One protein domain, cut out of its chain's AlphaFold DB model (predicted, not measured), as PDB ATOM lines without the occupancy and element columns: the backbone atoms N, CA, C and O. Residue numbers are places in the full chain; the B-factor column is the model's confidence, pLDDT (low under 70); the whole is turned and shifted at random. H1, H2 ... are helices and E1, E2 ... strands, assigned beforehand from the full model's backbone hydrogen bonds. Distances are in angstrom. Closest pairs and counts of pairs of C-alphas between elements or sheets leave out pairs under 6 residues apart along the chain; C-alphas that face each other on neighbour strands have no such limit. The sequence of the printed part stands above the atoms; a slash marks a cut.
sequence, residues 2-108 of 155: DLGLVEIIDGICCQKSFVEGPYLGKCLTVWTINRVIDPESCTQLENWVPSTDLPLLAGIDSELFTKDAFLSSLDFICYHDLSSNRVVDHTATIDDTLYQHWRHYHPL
ATOM      1  N   ASP A   2     -32.845  33.030 -41.371       66.88
ATOM      2  CA  ASP A   2     -34.285  33.196 -41.548       66.88
ATOM      3  C   ASP A   2     -34.918  33.496 -40.186       66.88
ATOM      4  O   ASP A   2     -34.573  32.838 -39.206       66.88
ATOM      5  N   LEU A   3     -35.765  34.523 -40.111       73.31
ATOM      6  CA  LEU A   3     -36.454  34.922 -38.877       73.31
ATOM      7  C   LEU A   3     -37.729  34.097 -38.637       73.31
ATOM      8  O   LEU A   3     -38.362  34.266 -37.598       73.31
ATOM      9  N   GLY A   4     -38.132  33.253 -39.597       84.12
ATOM     10  CA  GLY A   4     -39.324  32.407 -39.481       84.12
ATOM     11  C   GLY A   4     -40.637  33.195 -39.407       84.12
ATOM     12  O   GLY A   4     -41.650  32.669 -38.949       84.12
ATOM     13  N   LEU A   5     -40.617  34.480 -39.791       84.19
ATOM     14  CA  LEU A   5     -41.747  35.409 -39.657       84.19
ATOM     15  C   LEU A   5     -42.997  34.879 -40.359       84.19
ATOM     16  O   LEU A   5     -44.086  34.917 -39.792       84.19
ATOM     17  N   VAL A   6     -42.830  34.372 -41.580       87.75
ATOM     18  CA  VAL A   6     -43.936  33.872 -42.400       87.75
ATOM     19  C   VAL A   6     -44.567  32.654 -41.732       87.75
ATOM     20  O   VAL A   6     -45.772  32.634 -41.500       87.75
ATOM     21  N   GLU A   7     -43.747  31.676 -41.356       87.81
ATOM     22  CA  GLU A   7     -44.172  30.410 -40.766       87.81
ATOM     23  C   GLU A   7     -44.844  30.608 -39.407       87.81
ATOM     24  O   GLU A   7     -45.825  29.932 -39.103       87.81
ATOM     25  N   ILE A   8     -44.337  31.533 -38.589       89.12
ATOM     26  CA  ILE A   8     -44.909  31.853 -37.278       89.12
ATOM     27  C   ILE A   8     -46.272  32.526 -37.439       89.12
ATOM     28  O   ILE A   8     -47.239  32.104 -36.804       89.12
ATOM     29  N   ILE A   9     -46.372  33.543 -38.300       89.06
ATOM     30  CA  ILE A   9     -47.623  34.277 -38.519       89.06
ATOM     31  C   ILE A   9     -48.689  33.348 -39.104       89.06
ATOM     32  O   ILE A   9     -49.783  33.250 -38.543       89.06
ATOM     33  N   ASP A  10     -48.368  32.628 -40.180       88.19
ATOM     34  CA  ASP A  10     -49.294  31.684 -40.810       88.19
ATOM     35  C   ASP A  10     -49.661  30.561 -39.833       88.19
ATOM     36  O   ASP A  10     -50.827  30.184 -39.693       88.19
ATOM     37  N   GLY A  11     -48.666  30.071 -39.094       87.94
ATOM     38  CA  GLY A  11     -48.824  29.040 -38.085       87.94
ATOM     39  C   GLY A  11     -49.724  29.449 -36.927       87.94
ATOM     40  O   GLY A  11     -50.310  28.561 -36.328       87.94
ATOM     41  N   ILE A  12     -49.875  30.734 -36.601       88.62
ATOM     42  CA  ILE A  12     -50.777  31.214 -35.540       88.62
ATOM     43  C   ILE A  12     -52.155  31.560 -36.109       88.62
ATOM     44  O   ILE A  12     -53.174  31.166 -35.540       88.62
ATOM     45  N   CYS A  13     -52.198  32.258 -37.244       85.75
ATOM     46  CA  CYS A  13     -53.428  32.858 -37.757       85.75
ATOM     47  C   CYS A  13     -54.268  31.895 -38.613       85.75
ATOM     48  O   CYS A  13     -55.484  32.053 -38.706       85.75
ATOM     49  N   CYS A  14     -53.654  30.871 -39.217       78.88
ATOM     50  CA  CYS A  14     -54.313  30.009 -40.207       78.88
ATOM     51  C   CYS A  14     -54.644  28.590 -39.690       78.88
ATOM     52  O   CYS A  14     -55.069  27.738 -40.469       78.88
ATOM     53  N   GLN A  15     -54.509  28.310 -38.382       61.88
ATOM     54  CA  GLN A  15     -54.526  26.950 -37.790       61.88
ATOM     55  C   GLN A  15     -55.767  26.065 -38.052       61.88
ATOM     56  O   GLN A  15     -55.749  24.886 -37.690       61.88
ATOM     57  N   LYS A  16     -56.861  26.568 -38.640       47.94
ATOM     58  CA  LYS A  16     -58.104  25.788 -38.845       47.94
ATOM     59  C   LYS A  16     -58.791  25.971 -40.188       47.94
ATOM     60  O   LYS A  16     -59.870  25.421 -40.409       47.94
ATOM     61  N   SER A  17     -58.202  26.713 -41.104       42.69
ATOM     62  CA  SER A  17     -58.785  26.892 -42.422       42.69
ATOM     63  C   SER A  17     -57.644  26.911 -43.411       42.69
ATOM     64  O   SER A  17     -56.759  27.755 -43.326       42.69
ATOM     65  N   PHE A  18     -57.677  25.976 -44.358       42.19
ATOM     66  CA  PHE A  18     -57.146  26.234 -45.689       42.19
ATOM     67  C   PHE A  18     -57.913  27.455 -46.214       42.19
ATOM     68  O   PHE A  18     -58.931  27.326 -46.886       42.19
ATOM     69  N   VAL A  19     -57.514  28.648 -45.782       44.66
ATOM     70  CA  VAL A  19     -57.977  29.879 -46.392       44.66
ATOM     71  C   VAL A  19     -57.249  29.916 -47.720       44.66
ATOM     72  O   VAL A  19     -56.021  29.978 -47.761       44.66
ATOM     73  N   GLU A  20     -57.997  29.783 -48.809       40.72
ATOM     74  CA  GLU A  20     -57.486  30.086 -50.139       40.72
ATOM     75  C   GLU A  20     -57.008  31.545 -50.140       40.72
ATOM     76  O   GLU A  20     -57.799  32.483 -50.161       40.72
ATOM     77  N   GLY A  21     -55.693  31.719 -50.026       50.75
ATOM     78  CA  GLY A  21     -55.030  33.014 -49.903       50.75
ATOM     79  C   GLY A  21     -53.558  32.809 -49.534       50.75
ATOM     80  O   GLY A  21     -53.247  32.744 -48.350       50.75
ATOM     81  N   PRO A  22     -52.632  32.666 -50.498       52.97
ATOM     82  CA  PRO A  22     -51.317  32.065 -50.230       52.97
ATOM     83  C   PRO A  22     -50.283  32.923 -49.466       52.97
ATOM     84  O   PRO A  22     -49.093  32.613 -49.530       52.97
ATOM     85  N   TYR A  23     -50.662  34.017 -48.794       69.19
ATOM     86  CA  TYR A  23     -49.696  35.101 -48.574       69.19
ATOM     87  C   TYR A  23     -49.779  35.881 -47.256       69.19
ATOM     88  O   TYR A  23     -49.095  36.891 -47.174       69.19
ATOM     89  N   LEU A  24     -50.539  35.481 -46.227       84.25
ATOM     90  CA  LEU A  24     -50.686  36.301 -45.007       84.25
ATOM     91  C   LEU A  24     -49.332  36.685 -44.377       84.25
ATOM     92  O   LEU A  24     -48.998  37.871 -44.297       84.25
ATOM     93  N   GLY A  25     -48.529  35.695 -43.983       85.94
ATOM     94  CA  GLY A  25     -47.220  35.916 -43.377       85.94
ATOM     95  C   GLY A  25     -46.275  36.684 -44.299       85.94
ATOM     96  O   GLY A  25     -45.553  37.576 -43.853       85.94
ATOM     97  N   LYS A  26     -46.327  36.421 -45.608       87.69
ATOM     98  CA  LYS A  26     -45.517  37.134 -46.608       87.69
ATOM     99  C   LYS A  26     -45.944  38.594 -46.785       87.69
ATOM    100  O   LYS A  26     -45.085  39.470 -46.797       87.69
ATOM    101  N   CYS A  27     -47.240  38.874 -46.869       84.94
ATOM    102  CA  CYS A  27     -47.800  40.221 -46.967       84.94
ATOM    103  C   CYS A  27     -47.442  41.052 -45.733       84.94
ATOM    104  O   CYS A  27     -46.958  42.176 -45.865       84.94
ATOM    105  N   LEU A  28     -47.608  40.482 -44.536       86.00
ATOM    106  CA  LEU A  28     -47.251  41.150 -43.284       86.00
ATOM    107  C   LEU A  28     -45.734  41.332 -43.136       86.00
ATOM    108  O   LEU A  28     -45.288  42.358 -42.620       86.00
ATOM    109  N   THR A  29     -44.928  40.409 -43.663       87.56
ATOM    110  CA  THR A  29     -43.466  40.566 -43.724       87.56
ATOM    111  C   THR A  29     -43.065  41.709 -44.660       87.56
ATOM    112  O   THR A  29     -42.296  42.582 -44.263       87.56
ATOM    113  N   VAL A  30     -43.619  41.764 -45.877       87.12
ATOM    114  CA  VAL A  30     -43.378  42.863 -46.831       87.12
ATOM    115  C   VAL A  30     -43.791  44.204 -46.229       87.12
ATOM    116  O   VAL A  30     -43.067  45.190 -46.361       87.12
ATOM    117  N   TRP A  31     -44.909  44.243 -45.505       82.75
ATOM    118  CA  TRP A  31     -45.329  45.449 -44.804       82.75
ATOM    119  C   TRP A  31     -44.391  45.835 -43.656       82.75
ATOM    120  O   TRP A  31     -44.060  47.008 -43.493       82.75
ATOM    121  N   THR A  32     -43.905  44.863 -42.891       82.25
ATOM    122  CA  THR A  32     -42.915  45.115 -41.836       82.25
ATOM    123  C   THR A  32     -41.643  45.723 -42.432       82.25
ATOM    124  O   THR A  32     -41.134  46.718 -41.920       82.25
ATOM    125  N   ILE A  33     -41.174  45.203 -43.571       85.12
ATOM    126  CA  ILE A  33     -40.026  45.755 -44.303       85.12
ATOM    127  C   ILE A  33     -40.315  47.180 -44.785       85.12
ATOM    128  O   ILE A  33     -39.498  48.075 -44.567       85.12
ATOM    129  N   ASN A  34     -41.485  47.413 -45.387       84.62
ATOM    130  CA  ASN A  34     -41.924  48.751 -45.774       84.62
ATOM    131  C   ASN A  34     -41.842  49.728 -44.600       84.62
ATOM    132  O   ASN A  34     -41.273  50.807 -44.729       84.62
ATOM    133  N   ARG A  35     -42.352  49.324 -43.435       77.19
ATOM    134  CA  ARG A  35     -42.399  50.171 -42.249       77.19
ATOM    135  C   ARG A  35     -41.012  50.565 -41.743       77.19
ATOM    136  O   ARG A  35     -40.856  51.666 -41.220       77.19
ATOM    137  N   VAL A  36     -40.035  49.673 -41.889       79.50
ATOM    138  CA  VAL A  36     -38.640  49.905 -41.492       79.50
ATOM    139  C   VAL A  36     -37.919  50.816 -42.489       79.50
ATOM    140  O   VAL A  36     -37.126  51.657 -42.074       79.50
ATOM    141  N   ILE A  37     -38.181  50.658 -43.790       79.50
ATOM    142  CA  ILE A  37     -37.455  51.365 -44.856       79.50
ATOM    143  C   ILE A  37     -38.066  52.738 -45.161       79.50
ATOM    144  O   ILE A  37     -37.338  53.715 -45.321       79.50
ATOM    145  N   ASP A  38     -39.390  52.812 -45.258       74.44
ATOM    146  CA  ASP A  38     -40.131  54.004 -45.668       74.44
ATOM    147  C   ASP A  38     -41.449  54.113 -44.873       74.44
ATOM    148  O   ASP A  38     -42.531  53.767 -45.358       74.44
ATOM    149  N   PRO A  39     -41.395  54.597 -43.621       67.19
ATOM    150  CA  PRO A  39     -42.564  54.661 -42.751       67.19
ATOM    151  C   PRO A  39     -43.680  55.593 -43.255       67.19
ATOM    152  O   PRO A  39     -44.818  55.451 -42.798       67.19
ATOM    153  N   GLU A  40     -43.400  56.536 -44.161       67.69
ATOM    154  CA  GLU A  40     -44.407  57.449 -44.725       67.69
ATOM    155  C   GLU A  40     -45.259  56.760 -45.803       67.69
ATOM    156  O   GLU A  40     -46.470  57.001 -45.914       67.69
ATOM    157  N   SER A  41     -44.656  55.820 -46.533       62.16
ATOM    158  CA  SER A  41     -45.318  55.037 -47.580       62.16
ATOM    159  C   SER A  41     -46.347  54.012 -47.079       62.16
ATOM    160  O   SER A  41     -47.123  53.502 -47.883       62.16
ATOM    161  N   CYS A  42     -46.468  53.778 -45.764       61.31
ATOM    162  CA  CYS A  42     -47.524  52.940 -45.167       61.31
ATOM    163  C   CYS A  42     -48.956  53.364 -45.561       61.31
ATOM    164  O   CYS A  42     -49.897  52.589 -45.413       61.31
ATOM    165  N   THR A  43     -49.139  54.593 -46.051       62.16
ATOM    166  CA  THR A  43     -50.428  55.089 -46.568       62.16
ATOM    167  C   THR A  43     -50.660  54.804 -48.057       62.16
ATOM    168  O   THR A  43     -51.753  55.067 -48.552       62.16
ATOM    169  N   GLN A  44     -49.653  54.280 -48.762       74.00
ATOM    170  CA  GLN A  44     -49.613  54.069 -50.216       74.00
ATOM    171  C   GLN A  44     -48.944  52.730 -50.584       74.00
ATOM    172  O   GLN A  44     -48.257  52.633 -51.603       74.00
ATOM    173  N   LEU A  45     -49.122  51.698 -49.751       77.56
ATOM    174  CA  LEU A  45     -48.488  50.385 -49.933       77.56
ATOM    175  C   LEU A  45     -48.739  49.796 -51.324       77.56
ATOM    176  O   LEU A  45     -47.803  49.282 -51.932       77.56
ATOM    177  N   GLU A  46     -49.958  49.948 -51.850       81.25
ATOM    178  CA  GLU A  46     -50.333  49.492 -53.197       81.25
ATOM    179  C   GLU A  46     -49.493  50.109 -54.328       81.25
ATOM    180  O   GLU A  46     -49.341  49.502 -55.381       81.25
ATOM    181  N   ASN A  47     -48.913  51.293 -54.112       84.44
ATOM    182  CA  ASN A  47     -48.062  51.977 -55.085       84.44
ATOM    183  C   ASN A  47     -46.575  51.754 -54.796       84.44
ATOM    184  O   ASN A  47     -45.763  51.667 -55.714       84.44
ATOM    185  N   TRP A  48     -46.211  51.678 -53.515       88.06
ATOM    186  CA  TRP A  48     -44.823  51.530 -53.098       88.06
ATOM    187  C   TRP A  48     -44.304  50.114 -53.348       88.06
ATOM    188  O   TRP A  48     -43.245  49.956 -53.951       88.06
ATOM    189  N   VAL A  49     -45.052  49.079 -52.950       87.50
ATOM    190  CA  VAL A  49     -44.593  47.682 -53.036       87.50
ATOM    191  C   VAL A  49     -44.214  47.282 -54.474       87.50
ATOM    192  O   VAL A  49     -43.103  46.770 -54.645       87.50
ATOM    193  N   PRO A  50     -45.018  47.586 -55.519       89.12
ATOM    194  CA  PRO A  50     -44.660  47.278 -56.909       89.12
ATOM    195  C   PRO A  50     -43.419  48.003 -57.443       89.12
ATOM    196  O   PRO A  50     -42.859  47.578 -58.448       89.12
ATOM    197  N   SER A  51     -42.987  49.094 -56.804       89.00
ATOM    198  CA  SER A  51     -41.778  49.837 -57.193       89.00
ATOM    199  C   SER A  51     -40.482  49.271 -56.595       89.00
ATOM    200  O   SER A  51     -39.404  49.812 -56.835       89.00
ATOM    201  N   THR A  52     -40.580  48.188 -55.821       89.62
ATOM    202  CA  THR A  52     -39.452  47.508 -55.169       89.62
ATOM    203  C   THR A  52     -39.279  46.078 -55.689       89.62
ATOM    204  O   THR A  52     -40.182  45.528 -56.313       89.62
ATOM    205  N   ASP A  53     -38.163  45.430 -55.345       91.12
ATOM    206  CA  ASP A  53     -37.951  43.997 -55.610       91.12
ATOM    207  C   ASP A  53     -38.677  43.074 -54.606       91.12
ATOM    208  O   ASP A  53     -38.586  41.848 -54.700       91.12
ATOM    209  N   LEU A  54     -39.408  43.622 -53.626       89.19
ATOM    210  CA  LEU A  54     -40.065  42.830 -52.580       89.19
ATOM    211  C   LEU A  54     -41.105  41.828 -53.105       89.19
ATOM    212  O   LEU A  54     -41.115  40.714 -52.581       89.19
ATOM    213  N   PRO A  55     -41.931  42.132 -54.127       90.00
ATOM    214  CA  PRO A  55     -42.823  41.137 -54.725       90.00
ATOM    215  C   PRO A  55     -42.059  39.920 -55.258       90.00
ATOM    216  O   PRO A  55     -42.401  38.778 -54.946       90.00
ATOM    217  N   LEU A  56     -40.956  40.165 -55.978       89.12
ATOM    218  CA  LEU A  56     -40.093  39.112 -56.513       89.12
ATOM    219  C   LEU A  56     -39.477  38.273 -55.387       89.12
ATOM    220  O   LEU A  56     -39.518  37.046 -55.448       89.12
ATOM    221  N   LEU A  57     -38.949  38.923 -54.346       87.81
ATOM    222  CA  LEU A  57     -38.351  38.245 -53.189       87.81
ATOM    223  C   LEU A  57     -39.379  37.443 -52.379       87.81
ATOM    224  O   LEU A  57     -39.056  36.376 -51.863       87.81
ATOM    225  N   ALA A  58     -40.618  37.925 -52.289       84.81
ATOM    226  CA  ALA A  58     -41.717  37.213 -51.643       84.81
ATOM    227  C   ALA A  58     -42.281  36.072 -52.516       84.81
ATOM    228  O   ALA A  58     -42.982  35.188 -52.008       84.81
ATOM    229  N   GLY A  59     -41.981  36.068 -53.819       87.69
ATOM    230  CA  GLY A  59     -42.584  35.163 -54.795       87.69
ATOM    231  C   GLY A  59     -44.082  35.418 -54.971       87.69
ATOM    232  O   GLY A  59     -44.850  34.465 -55.081       87.69
ATOM    233  N   ILE A  60     -44.494  36.687 -54.917       86.31
ATOM    234  CA  ILE A  60     -45.881  37.142 -55.049       86.31
ATOM    235  C   ILE A  60     -45.937  38.123 -56.214       86.31
ATOM    236  O   ILE A  60     -45.086  39.005 -56.322       86.31
ATOM    237  N   ASP A  61     -46.944  37.982 -57.071       88.50
ATOM    238  CA  ASP A  61     -47.207  38.967 -58.116       88.50
ATOM    239  C   ASP A  61     -47.454  40.352 -57.490       88.50
ATOM    240  O   ASP A  61     -48.190  40.480 -56.507       88.50
ATOM    241  N   SER A  62     -46.827  41.393 -58.041       86.50
ATOM    242  CA  SER A  62     -46.949  42.755 -57.522       86.50
ATOM    243  C   SER A  62     -48.397  43.248 -57.541       86.50
ATOM    244  O   SER A  62     -48.788  43.998 -56.647       86.50
ATOM    245  N   GLU A  63     -49.216  42.768 -58.483       86.38
ATOM    246  CA  GLU A  63     -50.640  43.107 -58.594       86.38
ATOM    247  C   GLU A  63     -51.482  42.600 -57.409       86.38
ATOM    248  O   GLU A  63     -52.567  43.120 -57.144       86.38
ATOM    249  N   LEU A  64     -50.985  41.611 -56.657       84.31
ATOM    250  CA  LEU A  64     -51.682  41.056 -55.494       84.31
ATOM    251  C   LEU A  64     -51.499  41.903 -54.228       84.31
ATOM    252  O   LEU A  64     -52.254  41.730 -53.268       84.31
ATOM    253  N   PHE A  65     -50.554  42.847 -54.217       83.81
ATOM    254  CA  PHE A  65     -50.367  43.791 -53.113       83.81
ATOM    255  C   PHE A  65     -51.353  44.952 -53.209       83.81
ATOM    256  O   PHE A  65     -50.990  46.110 -53.409       83.81
ATOM    257  N   THR A  66     -52.632  44.637 -53.048       83.44
ATOM    258  CA  THR A  66     -53.690  45.642 -52.988       83.44
ATOM    259  C   THR A  66     -53.915  46.115 -51.555       83.44
ATOM    260  O   THR A  66     -53.619  45.417 -50.580       83.44
ATOM    261  N   LYS A  67     -54.526  47.292 -51.417       80.44
ATOM    262  CA  LYS A  67     -55.022  47.782 -50.128       80.44
ATOM    263  C   LYS A  67     -55.942  46.778 -49.432       80.44
ATOM    264  O   LYS A  67     -55.875  46.623 -48.216       80.44
ATOM    265  N   ASP A  68     -56.791  46.095 -50.193       81.19
ATOM    266  CA  ASP A  68     -57.734  45.125 -49.644       81.19
ATOM    267  C   ASP A  68     -57.019  43.861 -49.168       81.19
ATOM    268  O   ASP A  68     -57.344  43.358 -48.096       81.19
ATOM    269  N   ALA A  69     -56.000  43.387 -49.893       79.62
ATOM    270  CA  ALA A  69     -55.151  42.285 -49.436       79.62
ATOM    271  C   ALA A  69     -54.432  42.648 -48.128       79.62
ATOM    272  O   ALA A  69     -54.340  41.834 -47.206       79.62
ATOM    273  N   PHE A  70     -53.979  43.897 -48.022       77.94
ATOM    274  CA  PHE A  70     -53.358  44.430 -46.819       77.94
ATOM    275  C   PHE A  70     -54.325  44.474 -45.621       77.94
ATOM    276  O   PHE A  70     -54.027  43.923 -44.562       77.94
ATOM    277  N   LEU A  71     -55.502  45.081 -45.785       78.44
ATOM    278  CA  LEU A  71     -56.499  45.162 -44.713       78.44
ATOM    279  C   LEU A  71     -57.027  43.778 -44.325       78.44
ATOM    280  O   LEU A  71     -57.138  43.483 -43.140       78.44
ATOM    281  N   SER A  72     -57.251  42.903 -45.307       80.06
ATOM    282  CA  SER A  72     -57.647  41.516 -45.051       80.06
ATOM    283  C   SER A  72     -56.582  40.775 -44.246       80.06
ATOM    284  O   SER A  72     -56.922  39.984 -43.378       80.06
ATOM    285  N   SER A  73     -55.295  41.057 -44.479       82.00
ATOM    286  CA  SER A  73     -54.203  40.469 -43.696       82.00
ATOM    287  C   SER A  73     -54.260  40.884 -42.220       82.00
ATOM    288  O   SER A  73     -54.026  40.063 -41.339       82.00
ATOM    289  N   LEU A  74     -54.625  42.136 -41.926       83.06
ATOM    290  CA  LEU A  74     -54.824  42.605 -40.549       83.06
ATOM    291  C   LEU A  74     -56.023  41.941 -39.865       83.06
ATOM    292  O   LEU A  74     -55.954  41.649 -38.670       83.06
ATOM    293  N   ASP A  75     -57.082  41.653 -40.620       83.44
ATOM    294  CA  ASP A  75     -58.256  40.954 -40.097       83.44
ATOM    295  C   ASP A  75     -57.926  39.513 -39.659       83.44
ATOM    296  O   ASP A  75     -58.613  38.962 -38.810       83.44
ATOM    297  N   PHE A  76     -56.846  38.892 -40.148       85.25
ATOM    298  CA  PHE A  76     -56.390  37.597 -39.617       85.25
ATOM    299  C   PHE A  76     -55.656  37.708 -38.275       85.25
ATOM    300  O   PHE A  76     -55.602  36.728 -37.534       85.25
ATOM    301  N   ILE A  77     -55.113  38.882 -37.946       86.31
ATOM    302  CA  ILE A  77     -54.387  39.122 -36.692       86.31
ATOM    303  C   ILE A  77     -55.361  39.437 -35.562       86.31
ATOM    304  O   ILE A  77     -55.227  38.906 -34.461       86.31
ATOM    305  N   CYS A  78     -56.350  40.290 -35.831       86.69
ATOM    306  CA  CYS A  78     -57.334  40.700 -34.840       86.69
ATOM    307  C   CYS A  78     -58.721  40.820 -35.475       86.69
ATOM    308  O   CYS A  78     -58.965  41.692 -36.309       86.69
ATOM    309  N   TYR A  79     -59.647  39.957 -35.059       84.69
ATOM    310  CA  TYR A  79     -61.004  39.908 -35.595       84.69
ATOM    311  C   TYR A  79     -62.046  39.641 -34.520       84.69
ATOM    312  O   TYR A  79     -61.768  39.180 -33.417       84.69
ATOM    313  N   HIS A  80     -63.298  39.914 -34.870       84.25
ATOM    314  CA  HIS A  80     -64.439  39.522 -34.059       84.25
ATOM    315  C   HIS A  80     -64.945  38.144 -34.499       84.25
ATOM    316  O   HIS A  80     -65.593  38.023 -35.542       84.25
ATOM    317  N   ASP A  81     -64.684  37.114 -33.698       85.81
ATOM    318  CA  ASP A  81     -65.228  35.777 -33.906       85.81
ATOM    319  C   ASP A  81     -66.730  35.780 -33.604       85.81
ATOM    320  O   ASP A  81     -67.171  35.911 -32.459       85.81
ATOM    321  N   LEU A  82     -67.534  35.629 -34.656       85.69
ATOM    322  CA  LEU A  82     -68.992  35.608 -34.564       85.69
ATOM    323  C   LEU A  82     -69.518  34.361 -33.844       85.69
ATOM    324  O   LEU A  82     -70.612  34.411 -33.288       85.69
ATOM    325  N   SER A  83     -68.765  33.257 -33.846       87.94
ATOM    326  CA  SER A  83     -69.204  31.998 -33.238       87.94
ATOM    327  C   SER A  83     -69.122  32.036 -31.711       87.94
ATOM    328  O   SER A  83     -70.040  31.581 -31.030       87.94
ATOM    329  N   SER A  84     -68.060  32.636 -31.169       88.62
ATOM    330  CA  SER A  84     -67.883  32.838 -29.727       88.62
ATOM    331  C   SER A  84     -68.320  34.224 -29.234       88.62
ATOM    332  O   SER A  84     -68.379  34.445 -28.024       88.62
ATOM    333  N   ASN A  85     -68.661  35.136 -30.153       88.50
ATOM    334  CA  ASN A  85     -68.993  36.541 -29.899       88.50
ATOM    335  C   ASN A  85     -67.912  37.260 -29.071       88.50
ATOM    336  O   ASN A  85     -68.198  37.918 -28.065       88.50
ATOM    337  N   ARG A  86     -66.650  37.069 -29.464       88.00
ATOM    338  CA  ARG A  86     -65.472  37.634 -28.799       88.00
ATOM    339  C   ARG A  86     -64.500  38.199 -29.821       88.00
ATOM    340  O   ARG A  86     -64.447  37.749 -30.960       88.00
ATOM    341  N   VAL A  87     -63.704  39.167 -29.381       86.88
ATOM    342  CA  VAL A  87     -62.524  39.595 -30.130       86.88
ATOM    343  C   VAL A  87     -61.425  38.563 -29.908       86.88
ATOM    344  O   VAL A  87     -61.106  38.226 -28.767       86.88
ATOM    345  N   VAL A  88     -60.893  38.045 -31.006       88.19
ATOM    346  CA  VAL A  88     -59.681  37.237 -31.050       88.19
ATOM    347  C   VAL A  88     -58.560  38.167 -31.482       88.19
ATOM    348  O   VAL A  88     -58.670  38.805 -32.522       88.19
ATOM    349  N   ASP A  89     -57.511  38.247 -30.672       89.00
ATOM    350  CA  ASP A  89     -56.314  39.035 -30.949       89.00
ATOM    351  C   ASP A  89     -55.089  38.128 -30.809       89.00
ATOM    352  O   ASP A  89     -54.826  37.574 -29.737       89.00
ATOM    353  N   HIS A  90     -54.373  37.934 -31.913       89.50
ATOM    354  CA  HIS A  90     -53.180  37.099 -31.989       89.50
ATOM    355  C   HIS A  90     -51.881  37.875 -31.760       89.50
ATOM    356  O   HIS A  90     -50.829  37.242 -31.688       89.50
ATOM    357  N   THR A  91     -51.932  39.201 -31.594       86.62
ATOM    358  CA  THR A  91     -50.744  40.069 -31.512       86.62
ATOM    359  C   THR A  91     -49.762  39.593 -30.439       86.62
ATOM    360  O   THR A  91     -48.612  39.301 -30.750       86.62
ATOM    361  N   ALA A  92     -50.229  39.398 -29.199       84.94
ATOM    362  CA  ALA A  92     -49.374  38.956 -28.092       84.94
ATOM    363  C   ALA A  92     -48.743  37.576 -28.345       84.94
ATOM    364  O   ALA A  92     -47.567  37.365 -28.068       84.94
ATOM    365  N   THR A  93     -49.504  36.641 -28.921       90.38
ATOM    366  CA  THR A  93     -49.001  35.300 -29.249       90.38
ATOM    367  C   THR A  93     -47.936  35.352 -30.342       90.38
ATOM    368  O   THR A  93     -46.959  34.609 -30.270       90.38
ATOM    369  N   ILE A  94     -48.117  36.205 -31.355       88.69
ATOM    370  CA  ILE A  94     -47.139  36.403 -32.430       88.69
ATOM    371  C   ILE A  94     -45.856  37.002 -31.855       88.69
ATOM    372  O   ILE A  94     -44.788  36.435 -32.077       88.69
ATOM    373  N   ASP A  95     -45.966  38.075 -31.071       85.75
ATOM    374  CA  ASP A  95     -44.826  38.747 -30.439       85.75
ATOM    375  C   ASP A  95     -44.026  37.785 -29.551       85.75
ATOM    376  O   ASP A  95     -42.810  37.648 -29.717       85.75
ATOM    377  N   ASP A  96     -44.708  37.048 -28.669       88.31
ATOM    378  CA  ASP A  96     -44.075  36.060 -27.796       88.31
ATOM    379  C   ASP A  96     -43.396  34.955 -28.613       88.31
ATOM    380  O   ASP A  96     -42.265  34.567 -28.320       88.31
ATOM    381  N   THR A  97     -44.049  34.453 -29.663       90.62
ATOM    382  CA  THR A  97     -43.493  33.366 -30.482       90.62
ATOM    383  C   THR A  97     -42.259  33.821 -31.256       90.62
ATOM    384  O   THR A  97     -41.263  33.097 -31.286       90.62
ATOM    385  N   LEU A  98     -42.283  35.027 -31.831       87.00
ATOM    386  CA  LEU A  98     -41.125  35.622 -32.505       87.00
ATOM    387  C   LEU A  98     -39.961  35.821 -31.535       87.00
ATOM    388  O   LEU A  98     -38.823  35.460 -31.843       87.00
ATOM    389  N   TYR A  99     -40.244  36.340 -30.341       85.50
ATOM    390  CA  TYR A  99     -39.238  36.529 -29.307       85.50
ATOM    391  C   TYR A  99     -38.616  35.196 -28.858       85.50
ATOM    392  O   TYR A  99     -37.390  35.063 -28.824       85.50
ATOM    393  N   GLN A 100     -39.436  34.181 -28.568       88.44
ATOM    394  CA  GLN A 100     -38.946  32.858 -28.167       88.44
ATOM    395  C   GLN A 100     -38.127  32.198 -29.279       88.44
ATOM    396  O   GLN A 100     -37.073  31.620 -29.008       88.44
ATOM    397  N   HIS A 101     -38.567  32.325 -30.534       89.38
ATOM    398  CA  HIS A 101     -37.820  31.840 -31.691       89.38
ATOM    399  C   HIS A 101     -36.441  32.509 -31.775       89.38
ATOM    400  O   HIS A 101     -35.422  31.827 -31.876       89.38
ATOM    401  N   TRP A 102     -36.382  33.834 -31.629       86.06
ATOM    402  CA  TRP A 102     -35.123  34.572 -31.613       86.06
ATOM    403  C   TRP A 102     -34.199  34.136 -30.467       86.06
ATOM    404  O   TRP A 102     -33.025  33.853 -30.697       86.06
ATOM    405  N   ARG A 103     -34.701  34.027 -29.231       86.25
ATOM    406  CA  ARG A 103     -33.899  33.600 -28.065       86.25
ATOM    407  C   ARG A 103     -33.440  32.149 -28.140       86.25
ATOM    408  O   ARG A 103     -32.384  31.833 -27.599       86.25
ATOM    409  N   HIS A 104     -34.173  31.287 -28.836       87.94
ATOM    410  CA  HIS A 104     -33.735  29.918 -29.088       87.94
ATOM    411  C   HIS A 104     -32.434  29.876 -29.906       87.94
ATOM    412  O   HIS A 104     -31.513  29.138 -29.558       87.94
ATOM    413  N   TYR A 105     -32.333  30.694 -30.959       87.06
ATOM    414  CA  TYR A 105     -31.135  30.766 -31.808       87.06
ATOM    415  C   TYR A 105     -30.072  31.746 -31.296       87.06
ATOM    416  O   TYR A 105     -28.894  31.612 -31.631       87.06
ATOM    417  N   HIS A 106     -30.472  32.699 -30.453       85.44
ATOM    418  CA  HIS A 106     -29.617  33.721 -29.851       85.44
ATOM    419  C   HIS A 106     -29.796  33.746 -28.326       85.44
ATOM    420  O   HIS A 106     -30.341  34.721 -27.793       85.44
ATOM    421  N   PRO A 107     -29.385  32.678 -27.615       87.06
ATOM    422  CA  PRO A 107     -29.531  32.612 -26.170       87.06
ATOM    423  C   PRO A 107     -28.646  33.659 -25.494       87.06
ATOM    424  O   PRO A 107     -27.500  33.878 -25.890       87.06
ATOM    425  N   LEU A 108     -29.173  34.280 -24.441       84.44
ATOM    426  CA  LEU A 108     -28.389  35.155 -23.575       84.44
ATOM    427  C   LEU A 108     -27.392  34.329 -22.762       84.44
ATOM    428  O   LEU A 108     -27.697  33.216 -22.319       84.44
TER     429      LEU A 108
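This is residues 2 to 108 of the 155 residues of an uncharacterized protein of archaeon (UniProt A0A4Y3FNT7). A small two-strand hairpin, E1 and E2, sits at one corner, with H5 leading into it and the long H6 leading away about perpendicular to H5. H2 crosses the middle, H1 packs between it and H6, and the short H3 and H4 lie at the end away from H6. The printed part has 107 residues, in order H1 to H5, E1, E2, H6; the sheet is antiparallel and the class is mostly helix. The whole is compact, with a radius of gyration of the C-alphas of 14.7 A and spans of 42 by 38 by 26 A.

E1 is residues 78 to 81 and E2 residues 86 to 89. H6, residues 91 to 105, is 21.7 A long and ends at C-alpha 105 (-31.135, 30.766, -31.808). H1, residues 5 to 13, begins at C-alpha 5 (-41.747, 35.409, -39.657). H2, residues 24 to 37, is 20.1 A long; H5, residues 67 to 77, is 16.0 A. H3 is residues 45 to 51 and H4 residues 54 to 58.

In the E1 and E2 hairpin, N 79 and O 88 are 3.0 A apart, within hydrogen-bond range. H6, with residues 93 to 98 alone, touches H1 at a steep tilt of 41 degrees, opposite ways; their closest C-alphas, Ile 9 and Ile 94, are 6.5 A apart. H2 is the hub. Its closest C-alphas are Gly 25 to Val 6 of H1, 4.0 A; Leu 24 to Ser 73 of H5, 5.6 A; and Trp 31 to Leu 45 of H3, 7.8 A; it touches each. H2 and H4 only just touch, with 3 pairs of C-alphas within 8 A, Lys 26 and Ala 58 closest at 6.3 A. H2 and H6 are apart. Every O i to N i+4 pair is within hydrogen-bond range in H1, H2, H4 and H6; H5 has 6 of 7, H3 1 of 3 beside 2 of 4 O i to N i+3 pairs.

The C-alphas farthest apart, Glu 63 and Leu 108, are 42.2 A apart. The printed part has no cut and no long link; residues 15 to 20 stand free. The pLDDT is under 70 at residues 2, 15 to 23 and 39 to 43.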